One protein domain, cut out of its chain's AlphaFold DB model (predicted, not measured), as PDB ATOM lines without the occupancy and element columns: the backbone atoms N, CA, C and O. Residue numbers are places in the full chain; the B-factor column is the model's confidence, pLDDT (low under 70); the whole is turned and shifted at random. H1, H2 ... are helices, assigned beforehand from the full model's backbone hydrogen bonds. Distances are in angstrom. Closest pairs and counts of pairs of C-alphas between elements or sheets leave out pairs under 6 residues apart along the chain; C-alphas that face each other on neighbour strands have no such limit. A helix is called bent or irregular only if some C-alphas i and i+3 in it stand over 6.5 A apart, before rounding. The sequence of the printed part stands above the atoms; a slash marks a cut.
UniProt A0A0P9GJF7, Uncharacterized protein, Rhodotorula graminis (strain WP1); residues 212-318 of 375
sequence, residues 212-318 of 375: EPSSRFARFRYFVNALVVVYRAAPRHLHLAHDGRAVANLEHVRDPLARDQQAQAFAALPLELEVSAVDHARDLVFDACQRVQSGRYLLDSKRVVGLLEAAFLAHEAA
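What this domain is: This is residues 212 to 318 of the 375 residues of an uncharacterized protein of Rhodotorula graminis (strain WP1) (UniProt A0A0P9GJF7). Four helices, H1, H2, H4 and H5, stand round in an up-and-down bundle, each running against the one before it in the chain, with the short H3 set crosswise at one end. H4 lies between H1 and H5, H2 closes the ring on the other side, and the long loop of residues 234 to 245 lies at the end away from H3. The printed part has 107 residues with five named helices, in the order H1 H2 H3 H4 H5, and no named strand; the class is all helix. The whole is compact, with a radius of gyration of the C-alphas of 13.9 A, and elongated, spanning 40 by 25 by 21 A.

How they stand to each other: Start at H4, residues 271 to 293, the longest helix. It touches H1, residues 213 to 233, the same way at a shallow tilt of 19 degrees; look at the closest C-alphas, those of Phe 220 and Val 278, 4.6 A apart. H5, residues 301 to 318, forms a helical hairpin with H4, opposite ways at 11 degrees, closest at the C-alphas of Ala 277 and Ala 311, 4.9 A. H5 is irregular, with C-alphas 312 and 315 7.8 A apart, and has a kink of 61 degrees near residue 312. H1, the hub, touching three helices, forms the other helical hairpin with H2, residues 246 to 258, opposite ways at 23 degrees; the closest C-alphas, of Val 228 and Leu 250, are 5.9 A apart. With residues 301 to 305 alone, H5 touches H2, the same way at a steep tilt of 41 degrees, closest at the C-alphas of Ala 246 and Ser 301, 5.0 A. H1 and H5 are near each other; H2 and H4 are apart. With residues 213 to 217 alone, H1 touches H3, residues 260 to 267, at a steep tilt of 67 degrees, closest at the C-alphas of Pro 213 and Ala 267, 5.2 A. Every O i to N i+4 pair is within hydrogen-bond range in H1, H3 and H4, against 6 of 9 in H2 and 10 of 14 in H5.

Where its parts are: Find C-alpha 271 at (-53.232, -23.024, -1.980); from there H4 runs 33.2 A to residue 293. H1 begins at C-alpha 213, (-53.569, -18.097, 4.539), and is 30.2 A long; H2 is 19.5 A and H3 10.6 A. H5 runs 25.8 A to C-alpha 318, (-40.768, -26.902, -9.644).

The domain as a whole: The two C-alphas farthest apart, those of Glu 212 and Ala 241, are 41.1 A apart. The printed part has no cut, and its one long link joins H1 to H2. In the B-factor column, look for pLDDT under 70 at residues 241 to 242, 244 and 312 to 318.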
ATOM      1  N   GLU A 212     -58.398 -17.906   5.324       92.00
ATOM      2  CA  GLU A 212     -57.246 -17.031   5.111       92.00
ATOM      3  C   GLU A 212     -55.938 -17.844   5.176       92.00
ATOM      4  O   GLU A 212     -55.841 -18.773   5.990       92.00
ATOM      5  N   PRO A 213     -54.892 -17.479   4.407       91.25
ATOM      6  CA  PRO A 213     -53.569 -18.097   4.539       91.25
ATOM      7  C   PRO A 213     -53.026 -18.041   5.973       91.25
ATOM      8  O   PRO A 213     -52.409 -18.990   6.452       91.25
ATOM      9  N   SER A 214     -53.330 -16.963   6.703       92.50
ATOM     10  CA  SER A 214     -53.012 -16.787   8.127       92.50
ATOM     11  C   SER A 214     -53.592 -17.911   8.999       92.50
ATOM     12  O   SER A 214     -52.905 -18.453   9.866       92.50
ATOM     13  N   SER A 215     -54.841 -18.305   8.735       92.69
ATOM     14  CA  SER A 215     -55.550 -19.365   9.454       92.69
ATOM     15  C   SER A 215     -54.964 -20.741   9.139       92.69
ATOM     16  O   SER A 215     -54.750 -21.546  10.049       92.69
ATOM     17  N   ARG A 216     -54.638 -21.007   7.867       92.44
ATOM     18  CA  ARG A 216     -53.963 -22.252   7.461       92.44
ATOM     19  C   ARG A 216     -52.559 -22.350   8.055       92.44
ATOM     20  O   ARG A 216     -52.218 -23.382   8.631       92.44
ATOM     21  N   PHE A 217     -51.788 -21.263   8.031       93.00
ATOM     22  CA  PHE A 217     -50.467 -21.209   8.659       93.00
ATOM     23  C   PHE A 217     -50.538 -21.442  10.173       93.00
ATOM     24  O   PHE A 217     -49.726 -22.184  10.728       93.00
ATOM     25  N   ALA A 218     -51.534 -20.866  10.854       93.44
ATOM     26  CA  ALA A 218     -51.745 -21.097  12.280       93.44
ATOM     27  C   ALA A 218     -52.018 -22.579  12.591       93.44
ATOM     28  O   ALA A 218     -51.438 -23.104  13.545       93.44
ATOM     29  N   ARG A 219     -52.827 -23.268  11.768       93.62
ATOM     30  CA  ARG A 219     -53.065 -24.722  11.872       93.62
ATOM     31  C   ARG A 219     -51.790 -25.529  11.616       93.62
ATOM     32  O   ARG A 219     -51.462 -26.405  12.410       93.62
ATOM     33  N   PHE A 220     -51.029 -25.203  10.572       93.56
ATOM     34  CA  PHE A 220     -49.742 -25.851  10.294       93.56
ATOM     35  C   PHE A 220     -48.779 -25.726  11.483       93.56
ATOM     36  O   PHE A 220     -48.278 -26.726  12.001       93.56
ATOM     37  N   ARG A 221     -48.584 -24.500  11.982       93.44
ATOM     38  CA  ARG A 221     -47.734 -24.219  13.145       93.44
ATOM     39  C   ARG A 221     -48.213 -24.961  14.389       93.44
ATOM     40  O   ARG A 221     -47.391 -25.480  15.141       93.44
ATOM     41  N   TYR A 222     -49.526 -25.025  14.602       94.88
ATOM     42  CA  TYR A 222     -50.115 -25.789  15.693       94.88
ATOM     43  C   TYR A 222     -49.710 -27.269  15.634       94.88
ATOM     44  O   TYR A 222     -49.231 -27.798  16.635       94.88
ATOM     45  N   PHE A 223     -49.810 -27.926  14.474       95.88
ATOM     46  CA  PHE A 223     -49.416 -29.334  14.354       95.88
ATOM     47  C   PHE A 223     -47.910 -29.552  14.516       95.88
ATOM     48  O   PHE A 223     -47.502 -30.516  15.160       95.88
ATOM     49  N   VAL A 224     -47.066 -28.639  14.028       94.56
ATOM     50  CA  VAL A 224     -45.616 -28.710  14.288       94.56
ATOM     51  C   VAL A 224     -45.320 -28.581  15.789       94.56
ATOM     52  O   VAL A 224     -44.517 -29.347  16.325       94.56
ATOM     53  N   ASN A 225     -46.007 -27.679  16.497       94.81
ATOM     54  CA  ASN A 225     -45.899 -27.561  17.953       94.81
ATOM     55  C   ASN A 225     -46.356 -28.845  18.660       94.81
ATOM     56  O   ASN A 225     -45.637 -29.360  19.516       94.81
ATOM     57  N   ALA A 226     -47.510 -29.387  18.270       95.75
ATOM     58  CA  ALA A 226     -48.049 -30.633  18.808       95.75
ATOM     59  C   ALA A 226     -47.077 -31.806  18.615       95.75
ATOM     60  O   ALA A 226     -46.895 -32.629  19.510       95.75
ATOM     61  N   LEU A 227     -46.381 -31.856  17.480       95.19
ATOM     62  CA  LEU A 227     -45.379 -32.881  17.215       95.19
ATOM     63  C   LEU A 227     -44.188 -32.776  18.174       95.19
ATOM     64  O   LEU A 227     -43.765 -33.782  18.743       95.19
ATOM     65  N   VAL A 228     -43.685 -31.561  18.418       94.69
ATOM     66  CA  VAL A 228     -42.627 -31.319  19.414       94.69
ATOM     67  C   VAL A 228     -43.068 -31.786  20.804       94.69
ATOM     68  O   VAL A 228     -42.287 -32.433  21.505       94.69
ATOM     69  N   VAL A 229     -44.311 -31.490  21.190       95.12
ATOM     70  CA  VAL A 229     -44.905 -31.915  22.465       95.12
ATOM     71  C   VAL A 229     -44.915 -33.438  22.584       95.12
ATOM     72  O   VAL A 229     -44.387 -33.981  23.556       95.12
ATOM     73  N   VAL A 230     -45.428 -34.141  21.570       94.69
ATOM     74  CA  VAL A 230     -45.504 -35.611  21.572       94.69
ATOM     75  C   VAL A 230     -44.112 -36.239  21.675       94.69
ATOM     76  O   VAL A 230     -43.911 -37.143  22.485       94.69
ATOM     77  N   TYR A 231     -43.126 -35.741  20.921       94.38
ATOM     78  CA  TYR A 231     -41.749 -36.244  20.996       94.38
ATOM     79  C   TYR A 231     -41.103 -35.972  22.356       94.38
ATOM     80  O   TYR A 231     -40.374 -36.819  22.871       94.38
ATOM     81  N   ARG A 232     -41.369 -34.814  22.965       93.19
ATOM     82  CA  ARG A 232     -40.830 -34.463  24.284       93.19
ATOM     83  C   ARG A 232     -41.416 -35.333  25.395       93.19
ATOM     84  O   ARG A 232     -40.674 -35.753  26.280       93.19
ATOM     85  N   ALA A 233     -42.717 -35.596  25.343       91.31
ATOM     86  CA  ALA A 233     -43.429 -36.381  26.347       91.31
ATOM     87  C   ALA A 233     -43.249 -37.901  26.179       91.31
ATOM     88  O   ALA A 233     -43.477 -38.664  27.118       91.31
ATOM     89  N   ALA A 234     -42.841 -38.369  24.994       90.88
ATOM     90  CA  ALA A 234     -42.659 -39.790  24.733       90.88
ATOM     91  C   ALA A 234     -41.559 -40.412  25.623       90.88
ATOM     92  O   ALA A 234     -40.451 -39.866  25.713       90.88
ATOM     93  N   PRO A 235     -41.805 -41.594  26.232       88.81
ATOM     94  CA  PRO A 235     -40.793 -42.322  26.990       88.81
ATOM     95  C   PRO A 235     -39.504 -42.535  26.192       88.81
ATOM     96  O   PRO A 235     -39.548 -42.917  25.025       88.81
ATOM     97  N   ARG A 236     -38.341 -42.377  26.841       86.38
ATOM     98  CA  ARG A 236     -37.015 -42.457  26.188       86.38
ATOM     99  C   ARG A 236     -36.798 -43.720  25.348       86.38
ATOM    100  O   ARG A 236     -36.134 -43.650  24.325       86.38
ATOM    101  N   HIS A 237     -37.359 -44.855  25.760       86.56
ATOM    102  CA  HIS A 237     -37.216 -46.125  25.042       86.56
ATOM    103  C   HIS A 237     -38.015 -46.189  23.731       86.56
ATOM    104  O   HIS A 237     -37.778 -47.097  22.943       86.56
ATOM    105  N   LEU A 238     -38.950 -45.261  23.495       89.62
ATOM    106  CA  LEU A 238     -39.668 -45.131  22.223       89.62
ATOM    107  C   LEU A 238     -38.908 -44.274  21.208       89.62
ATOM    108  O   LEU A 238     -39.270 -44.248  20.034       89.62
ATOM    109  N   HIS A 239     -37.849 -43.586  21.631       87.62
ATOM    110  CA  HIS A 239     -36.944 -42.916  20.706       87.62
ATOM    111  C   HIS A 239     -36.013 -43.955  20.088       87.62
ATOM    112  O   HIS A 239     -35.537 -44.868  20.768       87.62
ATOM    113  N   LEU A 240     -35.734 -43.822  18.792       82.06
ATOM    114  CA  LEU A 240     -34.702 -44.634  18.157       82.06
ATOM    115  C   LEU A 240     -33.358 -44.355  18.847       82.06
ATOM    116  O   LEU A 240     -33.048 -43.211  19.172       82.06
ATOM    117  N   ALA A 241     -32.536 -45.390  19.049       64.62
ATOM    118  CA  ALA A 241     -31.292 -45.293  19.827       64.62
ATOM    119  C   ALA A 241     -30.311 -44.213  19.317       64.62
ATOM    120  O   ALA A 241     -29.467 -43.729  20.069       64.62
ATOM    121  N   HIS A 242     -30.421 -43.825  18.044       64.44
ATOM    122  CA  HIS A 242     -29.590 -42.801  17.409       64.44
ATOM    123  C   HIS A 242     -30.215 -41.400  17.404       64.44
ATOM    124  O   HIS A 242     -29.550 -40.440  17.017       64.44
ATOM    125  N   ASP A 243     -31.454 -41.257  17.872       72.38
ATOM    126  CA  ASP A 243     -32.203 -40.004  17.859       72.38
ATOM    127  C   ASP A 243     -32.133 -39.266  19.206       72.38
ATOM    128  O   ASP A 243     -33.105 -38.724  19.724       72.38
ATOM    129  N   GLY A 244     -30.932 -39.200  19.791       68.50
ATOM    130  CA  GLY A 244     -30.683 -38.488  21.053       68.50
ATOM    131  C   GLY A 244     -30.889 -36.964  20.981       68.50
ATOM    132  O   GLY A 244     -30.645 -36.268  21.964       68.50
ATOM    133  N   ARG A 245     -31.292 -36.434  19.818       83.19
ATOM    134  CA  ARG A 245     -31.568 -35.013  19.556       83.19
ATOM    135  C   ARG A 245     -32.944 -34.785  18.921       83.19
ATOM    136  O   ARG A 245     -33.162 -33.715  18.364       83.19
ATOM    137  N   ALA A 246     -33.864 -35.749  19.027       84.88
ATOM    138  CA  ALA A 246     -35.158 -35.704  18.349       84.88
ATOM    139  C   ALA A 246     -35.917 -34.391  18.576       84.88
ATOM    140  O   ALA A 246     -36.305 -33.701  17.634       84.88
ATOM    141  N   VAL A 247     -36.045 -34.008  19.849       88.75
ATOM    142  CA  VAL A 247     -36.716 -32.772  20.267       88.75
ATOM    143  C   VAL A 247     -35.989 -31.546  19.719       88.75
ATOM    144  O   VAL A 247     -36.626 -30.704  19.106       88.75
ATOM    145  N   ALA A 248     -34.661 -31.478  19.852       87.62
ATOM    146  CA  ALA A 248     -33.876 -30.344  19.364       87.62
ATOM    147  C   ALA A 248     -33.980 -30.161  17.836       87.62
ATOM    148  O   ALA A 248     -34.020 -29.032  17.354       87.62
ATOM    149  N   ASN A 249     -34.057 -31.256  17.069       87.31
ATOM    150  CA  ASN A 249     -34.253 -31.192  15.620       87.31
ATOM    151  C   ASN A 249     -35.632 -30.618  15.267       87.31
ATOM    152  O   ASN A 249     -35.726 -29.766  14.390       87.31
ATOM    153  N   LEU A 250     -36.692 -31.045  15.959       88.94
ATOM    154  CA  LEU A 250     -38.041 -30.522  15.733       88.94
ATOM    155  C   LEU A 250     -38.191 -29.071  16.222       88.94
ATOM    156  O   LEU A 250     -38.850 -28.268  15.570       88.94
ATOM    157  N   GLU A 251     -37.538 -28.696  17.324       89.12
ATOM    158  CA  GLU A 251     -37.487 -27.307  17.800       89.12
ATOM    159  C   GLU A 251     -36.787 -26.386  16.795       89.12
ATOM    160  O   GLU A 251     -37.263 -25.280  16.546       89.12
ATOM    161  N   HIS A 252     -35.732 -26.870  16.132       84.69
ATOM    162  CA  HIS A 252     -35.063 -26.133  15.058       84.69
ATOM    163  C   HIS A 252     -36.005 -25.790  13.891       84.69
ATOM    164  O   HIS A 252     -35.841 -24.741  13.268       84.69
ATOM    165  N   VAL A 253     -37.002 -26.639  13.620       84.69
ATOM    166  CA  VAL A 253     -38.059 -26.388  12.622       84.69
ATOM    167  C   VAL A 253     -39.126 -25.448  13.166       84.69
ATOM    168  O   VAL A 253     -39.590 -24.556  12.461       84.69
ATOM    169  N   ARG A 254     -39.518 -25.646  14.424       87.62
ATOM    170  CA  ARG A 254     -40.582 -24.900  15.098       87.62
ATOM    171  C   ARG A 254     -40.244 -23.422  15.271       87.62
ATOM    172  O   ARG A 254     -41.069 -22.568  14.961       87.62
ATOM    173  N   ASP A 255     -39.065 -23.112  15.803       86.44
ATOM    174  CA  ASP A 255     -38.728 -21.757  16.258       86.44
ATOM    175  C   ASP A 255     -38.796 -20.699  15.138       86.44
ATOM    176  O   ASP A 255     -39.306 -19.600  15.369       86.44
ATOM    177  N   PRO A 256     -38.360 -20.991  13.899       82.88
ATOM    178  CA  PRO A 256     -38.566 -20.097  12.766       82.88
ATOM    179  C   PRO A 256     -40.038 -19.809  12.443       82.88
ATOM    180  O   PRO A 256     -40.338 -18.686  12.040       82.88
ATOM    181  N   LEU A 257     -40.960 -20.760  12.655       84.56
ATOM    182  CA  LEU A 257     -42.397 -20.591  12.370       84.56
ATOM    183  C   LEU A 257     -43.082 -19.572  13.296       84.56
ATOM    184  O   LEU A 257     -44.213 -19.161  13.041       84.56
ATOM    185  N   ALA A 258     -42.415 -19.143  14.370       83.00
ATOM    186  CA  ALA A 258     -42.886 -18.050  15.214       83.00
ATOM    187  C   ALA A 258     -42.673 -16.657  14.584       83.00
ATOM    188  O   ALA A 258     -43.178 -15.675  15.117       83.00
ATOM    189  N   ARG A 259     -41.921 -16.554  13.479       83.31
ATOM    190  CA  ARG A 259     -41.568 -15.280  12.835       83.31
ATOM    191  C   ARG A 259     -42.573 -14.905  11.746       83.31
ATOM    192  O   ARG A 259     -42.900 -15.735  10.902       83.31
ATOM    193  N   ASP A 260     -42.933 -13.625  11.669       83.19
ATOM    194  CA  ASP A 260     -43.864 -13.095  10.655       83.19
ATOM    195  C   ASP A 260     -43.410 -13.360   9.213       83.19
ATOM    196  O   ASP A 260     -44.228 -13.608   8.329       83.19
ATOM    197  N   GLN A 261     -42.095 -13.386   8.972       84.44
ATOM    198  CA  GLN A 261     -41.530 -13.708   7.659       84.44
ATOM    199  C   GLN A 261     -41.954 -15.101   7.165       84.44
ATOM    200  O   GLN A 261     -42.126 -15.292   5.964       84.44
ATOM    201  N   GLN A 262     -42.147 -16.069   8.069       82.94
ATOM    202  CA  GLN A 262     -42.606 -17.408   7.692       82.94
ATOM    203  C   GLN A 262     -44.093 -17.444   7.375       82.94
ATOM    204  O   GLN A 262     -44.490 -18.142   6.449       82.94
ATOM    205  N   ALA A 263     -44.903 -16.648   8.076       86.25
ATOM    206  CA  ALA A 263     -46.309 -16.488   7.723       86.25
ATOM    207  C   ALA A 263     -46.457 -15.888   6.314       86.25
ATOM    208  O   ALA A 263     -47.284 -16.346   5.533       86.25
ATOM    209  N   GLN A 264     -45.610 -14.911   5.965       86.25
ATOM    210  CA  GLN A 264     -45.573 -14.321   4.622       86.25
ATOM    211  C   GLN A 264     -45.092 -15.313   3.560       86.25
ATOM    212  O   GLN A 264     -45.693 -15.396   2.494       86.25
ATOM    213  N   ALA A 265     -44.032 -16.076   3.847       85.25
ATOM    214  CA  ALA A 265     -43.532 -17.101   2.934       85.25
ATOM    215  C   ALA A 265     -44.576 -18.200   2.690       85.25
ATOM    216  O   ALA A 265     -44.764 -18.612   1.551       85.25
ATOM    217  N   PHE A 266     -45.293 -18.621   3.737       86.38
ATOM    218  CA  PHE A 266     -46.381 -19.588   3.626       86.38
ATOM    219  C   PHE A 266     -47.549 -19.037   2.803       86.38
ATOM    220  O   PHE A 266     -48.027 -19.724   1.916       86.38
ATOM    221  N   ALA A 267     -47.956 -17.786   3.037       89.19
ATOM    222  CA  ALA A 267     -49.034 -17.138   2.283       89.19
ATOM    223  C   ALA A 267     -48.690 -16.846   0.809       89.19
ATOM    224  O   ALA A 267     -49.568 -16.476   0.033       89.19
ATOM    225  N   ALA A 268     -47.412 -16.954   0.430       88.31
ATOM    226  CA  ALA A 268     -46.962 -16.859  -0.955       88.31
ATOM    227  C   ALA A 268     -46.992 -18.215  -1.683       88.31
ATOM    228  O   ALA A 268     -46.722 -18.263  -2.885       88.31
ATOM    229  N   LEU A 269     -47.288 -19.313  -0.980       84.00
ATOM    230  CA  LEU A 269     -47.425 -20.629  -1.590       84.00
ATOM    231  C   LEU A 269     -48.755 -20.732  -2.363       84.00
ATOM    232  O   LEU A 269     -49.748 -20.104  -2.002       84.00
ATOM    233  N   PRO A 270     -48.817 -21.566  -3.413       85.75
ATOM    234  CA  PRO A 270     -50.080 -22.039  -3.961       85.75
ATOM    235  C   PRO A 270     -50.944 -22.673  -2.866       85.75
ATOM    236  O   PRO A 270     -50.421 -23.390  -2.007       85.75
ATOM    237  N   LEU A 271     -52.264 -22.476  -2.940       83.31
ATOM    238  CA  LEU A 271     -53.232 -23.024  -1.980       83.31
ATOM    239  C   LEU A 271     -53.031 -24.531  -1.767       83.31
ATOM    240  O   LEU A 271     -53.108 -25.023  -0.644       83.31
ATOM    241  N   GLU A 272     -52.722 -25.261  -2.835       81.38
ATOM    242  CA  GLU A 272     -52.474 -26.693  -2.789       81.38
ATOM    243  C   GLU A 272     -51.253 -27.056  -1.921       81.38
ATOM    244  O   GLU A 272     -51.229 -28.065  -1.218       81.38
ATOM    245  N   LEU A 273     -50.207 -26.239  -1.927       81.94
ATOM    246  CA  LEU A 273     -49.060 -26.497  -1.063       81.94
ATOM    247  C   LEU A 273     -49.373 -26.127   0.389       81.94
ATOM    248  O   LEU A 273     -49.012 -26.880   1.292       81.94
ATOM    249  N   GLU A 274     -50.120 -25.044   0.616       86.06
ATOM    250  CA  GLU A 274     -50.548 -24.652   1.962       86.06
ATOM    251  C   GLU A 274     -51.383 -25.746   2.647       86.06
ATOM    252  O   GLU A 274     -51.102 -26.137   3.781       86.06
ATOM    253  N   VAL A 275     -52.399 -26.271   1.959       86.31
ATOM    254  CA  VAL A 275     -53.283 -27.308   2.512       86.31
ATOM    255  C   VAL A 275     -52.545 -28.631   2.681       86.31
ATOM    256  O   VAL A 275     -52.645 -29.257   3.738       86.31
ATOM    257  N   SER A 276     -51.742 -29.028   1.687       83.25
ATOM    258  CA  SER A 276     -50.933 -30.246   1.777       83.25
ATOM    259  C   SER A 276     -49.985 -30.198   2.978       83.25
ATOM    260  O   SER A 276     -49.842 -31.199   3.680       83.25
ATOM    261  N   ALA A 277     -49.374 -29.044   3.265       85.69
ATOM    262  CA  ALA A 277     -48.516 -28.870   4.433       85.69
ATOM    263  C   ALA A 277     -49.272 -29.071   5.754       85.69
ATOM    264  O   ALA A 277     -48.777 -29.773   6.641       85.69
ATOM    265  N   VAL A 278     -50.478 -28.508   5.880       90.94
ATOM    266  CA  VAL A 278     -51.337 -28.693   7.063       90.94
ATOM    267  C   VAL A 278     -51.706 -30.167   7.245       90.94
ATOM    268  O   VAL A 278     -51.539 -30.707   8.341       90.94
ATOM    269  N   ASP A 279     -52.157 -30.830   6.179       88.12
ATOM    270  CA  ASP A 279     -52.569 -32.234   6.220       88.12
ATOM    271  C   ASP A 279     -51.408 -33.168   6.584       88.12
ATOM    272  O   ASP A 279     -51.564 -34.037   7.445       88.12
ATOM    273  N   HIS A 280     -50.222 -32.953   6.003       88.56
ATOM    274  CA  HIS A 280     -49.028 -33.736   6.329       88.56
ATOM    275  C   HIS A 280     -48.606 -33.552   7.787       88.56
ATOM    276  O   HIS A 280     -48.297 -34.532   8.467       88.56
ATOM    277  N   ALA A 281     -48.604 -32.316   8.293       92.00
ATOM    278  CA  ALA A 281     -48.254 -32.057   9.686       92.00
ATOM    279  C   ALA A 281     -49.242 -32.736  10.650       92.00
ATOM    280  O   ALA A 281     -48.820 -33.346  11.633       92.00
ATOM    281  N   ARG A 282     -50.545 -32.699  10.346       94.31
ATOM    282  CA  ARG A 282     -51.580 -33.388  11.128       94.31
ATOM    283  C   ARG A 282     -51.396 -34.904  11.132       94.31
ATOM    284  O   ARG A 282     -51.436 -35.519  12.197       94.31
ATOM    285  N   ASP A 283     -51.169 -35.503   9.965       91.62
ATOM    286  CA  ASP A 283     -50.978 -36.950   9.833       91.62
ATOM    287  C   ASP A 283     -49.716 -37.418  10.591       91.62
ATOM    288  O   ASP A 283     -49.735 -38.466  11.237       91.62
ATOM    289  N   LEU A 284     -48.649 -36.607  10.605       93.81
ATOM    290  CA  LEU A 284     -47.446 -36.860  11.410       93.81
ATOM    291  C   LEU A 284     -47.722 -36.816  12.918       93.81
ATOM    292  O   LEU A 284     -47.191 -37.648  13.656       93.81
ATOM    293  N   VAL A 285     -48.551 -35.876  13.388       96.31
ATOM    294  CA  VAL A 285     -48.976 -35.830  14.799       96.31
ATOM    295  C   VAL A 285     -49.766 -37.084  15.153       96.31
ATOM    296  O   VAL A 285     -49.475 -37.719  16.165       96.31
ATOM    297  N   PHE A 286     -50.720 -37.482  14.310       95.44
ATOM    298  CA  PHE A 286     -51.501 -38.695  14.534       95.44
ATOM    299  C   PHE A 286     -50.626 -39.952  14.598       95.44
ATOM    300  O   PHE A 286     -50.744 -40.715  15.556       95.44
ATOM    301  N   ASP A 287     -49.718 -40.150  13.635       94.81
ATOM    302  CA  ASP A 287     -48.787 -41.290  13.624       94.81
ATOM    303  C   ASP A 287     -47.890 -41.294  14.873       94.81
ATOM    304  O   ASP A 287     -47.735 -42.329  15.527       94.81
ATOM    305  N   ALA A 288     -47.363 -40.133  15.276       94.56
ATOM    306  CA  ALA A 288     -46.573 -40.016  16.498       94.56
ATOM    307  C   ALA A 288     -47.393 -40.398  17.746       94.56
ATOM    308  O   ALA A 288     -46.939 -41.208  18.557       94.56
ATOM    309  N   CYS A 289     -48.620 -39.885  17.883       94.94
ATOM    310  CA  CYS A 289     -49.523 -40.244  18.978       94.94
ATOM    311  C   CYS A 289     -49.851 -41.744  18.990       94.94
ATOM    312  O   CYS A 289     -49.782 -42.378  20.046       94.94
ATOM    313  N   GLN A 290     -50.154 -42.325  17.828       94.81
ATOM    314  CA  GLN A 290     -50.464 -43.747  17.683       94.81
ATOM    315  C   GLN A 290     -49.266 -44.622  18.078       94.81
ATOM    316  O   GLN A 290     -49.429 -45.636  18.764       94.81
ATOM    317  N   ARG A 291     -48.044 -44.233  17.699       93.62
ATOM    318  CA  ARG A 291     -46.804 -44.927  18.090       93.62
ATOM    319  C   ARG A 291     -46.564 -44.869  19.589       93.62
ATOM    320  O   ARG A 291     -46.324 -45.913  20.189       93.62
ATOM    321  N   VAL A 292     -46.716 -43.690  20.199       91.06
ATOM    322  CA  VAL A 292     -46.623 -43.537  21.661       91.06
ATOM    323  C   VAL A 292     -47.631 -44.440  22.361       91.06
ATOM    324  O   VAL A 292     -47.275 -45.151  23.299       91.06
ATOM    325  N   GLN A 293     -48.876 -44.456  21.890       91.06
ATOM    326  CA  GLN A 293     -49.931 -45.247  22.510       91.06
ATOM    327  C   GLN A 293     -49.736 -46.758  22.332       91.06
ATOM    328  O   GLN A 293     -50.058 -47.533  23.229       91.06
ATOM    329  N   SER A 294     -49.204 -47.187  21.189       91.31
ATOM    330  CA  SER A 294     -48.933 -48.599  20.896       91.31
ATOM    331  C   SER A 294     -47.576 -49.092  21.414       91.31
ATOM    332  O   SER A 294     -47.231 -50.250  21.183       91.31
ATOM    333  N   GLY A 295     -46.800 -48.240  22.097       90.44
ATOM    334  CA  GLY A 295     -45.460 -48.576  22.587       90.44
ATOM    335  C   GLY A 295     -44.453 -48.851  21.466       90.44
ATOM    336  O   GLY A 295     -43.491 -49.592  21.662       90.44
ATOM    337  N   ARG A 296     -44.685 -48.296  20.272       91.88
ATOM    338  CA  ARG A 296     -43.801 -48.435  19.110       91.88
ATOM    339  C   ARG A 296     -42.806 -47.286  19.050       91.88
ATOM    340  O   ARG A 296     -43.078 -46.183  19.519       91.88
ATOM    341  N   TYR A 297     -41.675 -47.541  18.397       93.31
ATOM    342  CA  TYR A 297     -40.691 -46.501  18.135       93.31
ATOM    343  C   TYR A 297     -41.294 -45.356  17.318       93.31
ATOM    344  O   TYR A 297     -41.980 -45.592  16.314       93.31
ATOM    345  N   LEU A 298     -40.995 -44.131  17.747       92.50
ATOM    346  CA  LEU A 298     -41.224 -42.916  16.978       92.50
ATOM    347  C   LEU A 298     -40.417 -42.950  15.675       92.50
ATOM    348  O   LEU A 298     -39.417 -43.662  15.554       92.50
ATOM    349  N   LEU A 299     -40.879 -42.190  14.683       91.00
ATOM    350  CA  LEU A 299     -40.106 -41.976  13.466       91.00
ATOM    351  C   LEU A 299     -38.816 -41.211  13.792       91.00
ATOM    352  O   LEU A 299     -38.759 -40.439  14.744       91.00
ATOM    353  N   ASP A 300     -37.781 -41.423  12.979       89.50
ATOM    354  CA  ASP A 300     -36.549 -40.637  13.072       89.50
ATOM    355  C   ASP A 300     -36.874 -39.149  12.873       89.50
ATOM    356  O   ASP A 300     -37.486 -38.769  11.868       89.50
ATOM    357  N   SER A 301     -36.458 -38.303  13.815       88.81
ATOM    358  CA  SER A 301     -36.733 -36.868  13.771       88.81
ATOM    359  C   SER A 301     -36.235 -36.199  12.492       88.81
ATOM    360  O   SER A 301     -36.918 -35.325  11.973       88.81
ATOM    361  N   LYS A 302     -35.110 -36.625  11.904       88.00
ATOM    362  CA  LYS A 302     -34.631 -36.086  10.620       88.00
ATOM    363  C   LYS A 302     -35.551 -36.466   9.474       88.00
ATOM    364  O   LYS A 302     -35.732 -35.669   8.559       88.00
ATOM    365  N   ARG A 303     -36.136 -37.668   9.511       88.31
ATOM    366  CA  ARG A 303     -37.144 -38.081   8.527       88.31
ATOM    367  C   ARG A 303     -38.393 -37.221   8.663       88.31
ATOM    368  O   ARG A 303     -38.903 -36.748   7.658       88.31
ATOM    369  N   VAL A 304     -38.856 -36.993   9.888       88.88
ATOM    370  CA  VAL A 304     -40.002 -36.116  10.158       88.88
ATOM    371  C   VAL A 304     -39.736 -34.692   9.676       88.88
ATOM    372  O   VAL A 304     -40.562 -34.129   8.966       88.88
ATOM    373  N   VAL A 305     -38.565 -34.136   9.995       87.69
ATOM    374  CA  VAL A 305     -38.140 -32.820   9.506       87.69
ATOM    375  C   VAL A 305     -38.109 -32.791   7.982       87.69
ATOM    376  O   VAL A 305     -38.700 -31.893   7.401       87.69
ATOM    377  N   GLY A 306     -37.523 -33.797   7.328       84.88
ATOM    378  CA  GLY A 306     -37.504 -33.882   5.867       84.88
ATOM    379  C   GLY A 306     -38.901 -33.954   5.241       84.88
ATOM    380  O   GLY A 306     -39.115 -33.389   4.174       84.88
ATOM    381  N   LEU A 307     -39.869 -34.597   5.902       84.12
ATOM    382  CA  LEU A 307     -41.266 -34.631   5.450       84.12
ATOM    383  C   LEU A 307     -41.955 -33.266   5.609       84.12
ATOM    384  O   LEU A 307     -42.661 -32.837   4.701       84.12
ATOM    385  N   LEU A 308     -41.722 -32.566   6.723       85.19
ATOM    386  CA  LEU A 308     -42.231 -31.205   6.941       85.19
ATOM    387  C   LEU A 308     -41.594 -30.201   5.969       85.19
ATOM    388  O   LEU A 308     -42.287 -29.357   5.408       85.19
ATOM    389  N   GLU A 309     -40.286 -30.320   5.738       81.44
ATOM    390  CA  GLU A 309     -39.540 -29.523   4.766       81.44
ATOM    391  C   GLU A 309     -40.044 -29.778   3.350       81.44
ATOM    392  O   GLU A 309     -40.311 -28.822   2.640       81.44
ATOM    393  N   ALA A 310     -40.226 -31.034   2.931       74.44
ATOM    394  CA  ALA A 310     -40.748 -31.349   1.603       74.44
ATOM    395  C   ALA A 310     -42.156 -30.773   1.392       74.44
ATOM    396  O   ALA A 310     -42.449 -30.249   0.318       74.44
ATOM    397  N   ALA A 311     -43.000 -30.811   2.425       70.38
ATOM    398  CA  ALA A 311     -44.336 -30.232   2.372       70.38
ATOM    399  C   ALA A 311     -44.321 -28.691   2.283       70.38
ATOM    400  O   ALA A 311     -45.235 -28.110   1.707       70.38
ATOM    401  N   PHE A 312     -43.273 -28.035   2.796       68.75
ATOM    402  CA  PHE A 312     -43.100 -26.575   2.777       68.75
ATOM    403  C   PHE A 312     -42.280 -26.058   1.570       68.75
ATOM    404  O   PHE A 312     -42.542 -24.973   1.060       68.75
ATOM    405  N   LEU A 313     -41.293 -26.826   1.088       59.75
ATOM    406  CA  LEU A 313     -40.273 -26.440   0.093       59.75
ATOM    407  C   LEU A 313     -40.503 -27.019  -1.312       59.75
ATOM    408  O   LEU A 313     -39.669 -26.813  -2.196       59.75
ATOM    409  N   ALA A 314     -41.630 -27.692  -1.569       53.38
ATOM    410  CA  ALA A 314     -41.999 -28.202  -2.897       53.38
ATOM    411  C   ALA A 314     -42.009 -27.132  -4.021       53.38
ATOM    412  O   ALA A 314     -42.160 -27.466  -5.196       53.38
ATOM    413  N   HIS A 315     -41.794 -25.854  -3.694       41.81
ATOM    414  CA  HIS A 315     -41.739 -24.748  -4.637       41.81
ATOM    415  C   HIS A 315     -40.357 -24.488  -5.283       41.81
ATOM    416  O   HIS A 315     -40.321 -23.963  -6.397       41.81
ATOM    417  N   GLU A 316     -39.222 -24.858  -4.666       39.94
ATOM    418  CA  GLU A 316     -37.893 -24.533  -5.240       39.94
ATOM    419  C   GLU A 316     -37.503 -25.444  -6.421       39.94
ATOM    420  O   GLU A 316     -36.845 -24.997  -7.360       39.94
ATOM    421  N   ALA A 317     -37.947 -26.705  -6.433       40.12
ATOM    422  CA  ALA A 317     -37.633 -27.648  -7.513       40.12
ATOM    423  C   ALA A 317     -38.542 -27.485  -8.749       40.12
ATOM    424  O   ALA A 317     -38.100 -27.722  -9.873       40.12
ATOM    425  N   ALA A 318     -39.791 -27.044  -8.562       40.88
ATOM    426  CA  ALA A 318     -40.768 -26.902  -9.644       40.88
ATOM    427  C   ALA A 318     -40.538 -25.657 -10.523       40.88
ATOM    428  O   ALA A 318     -40.942 -25.641 -11.679       40.88
TER     429      ALA A 318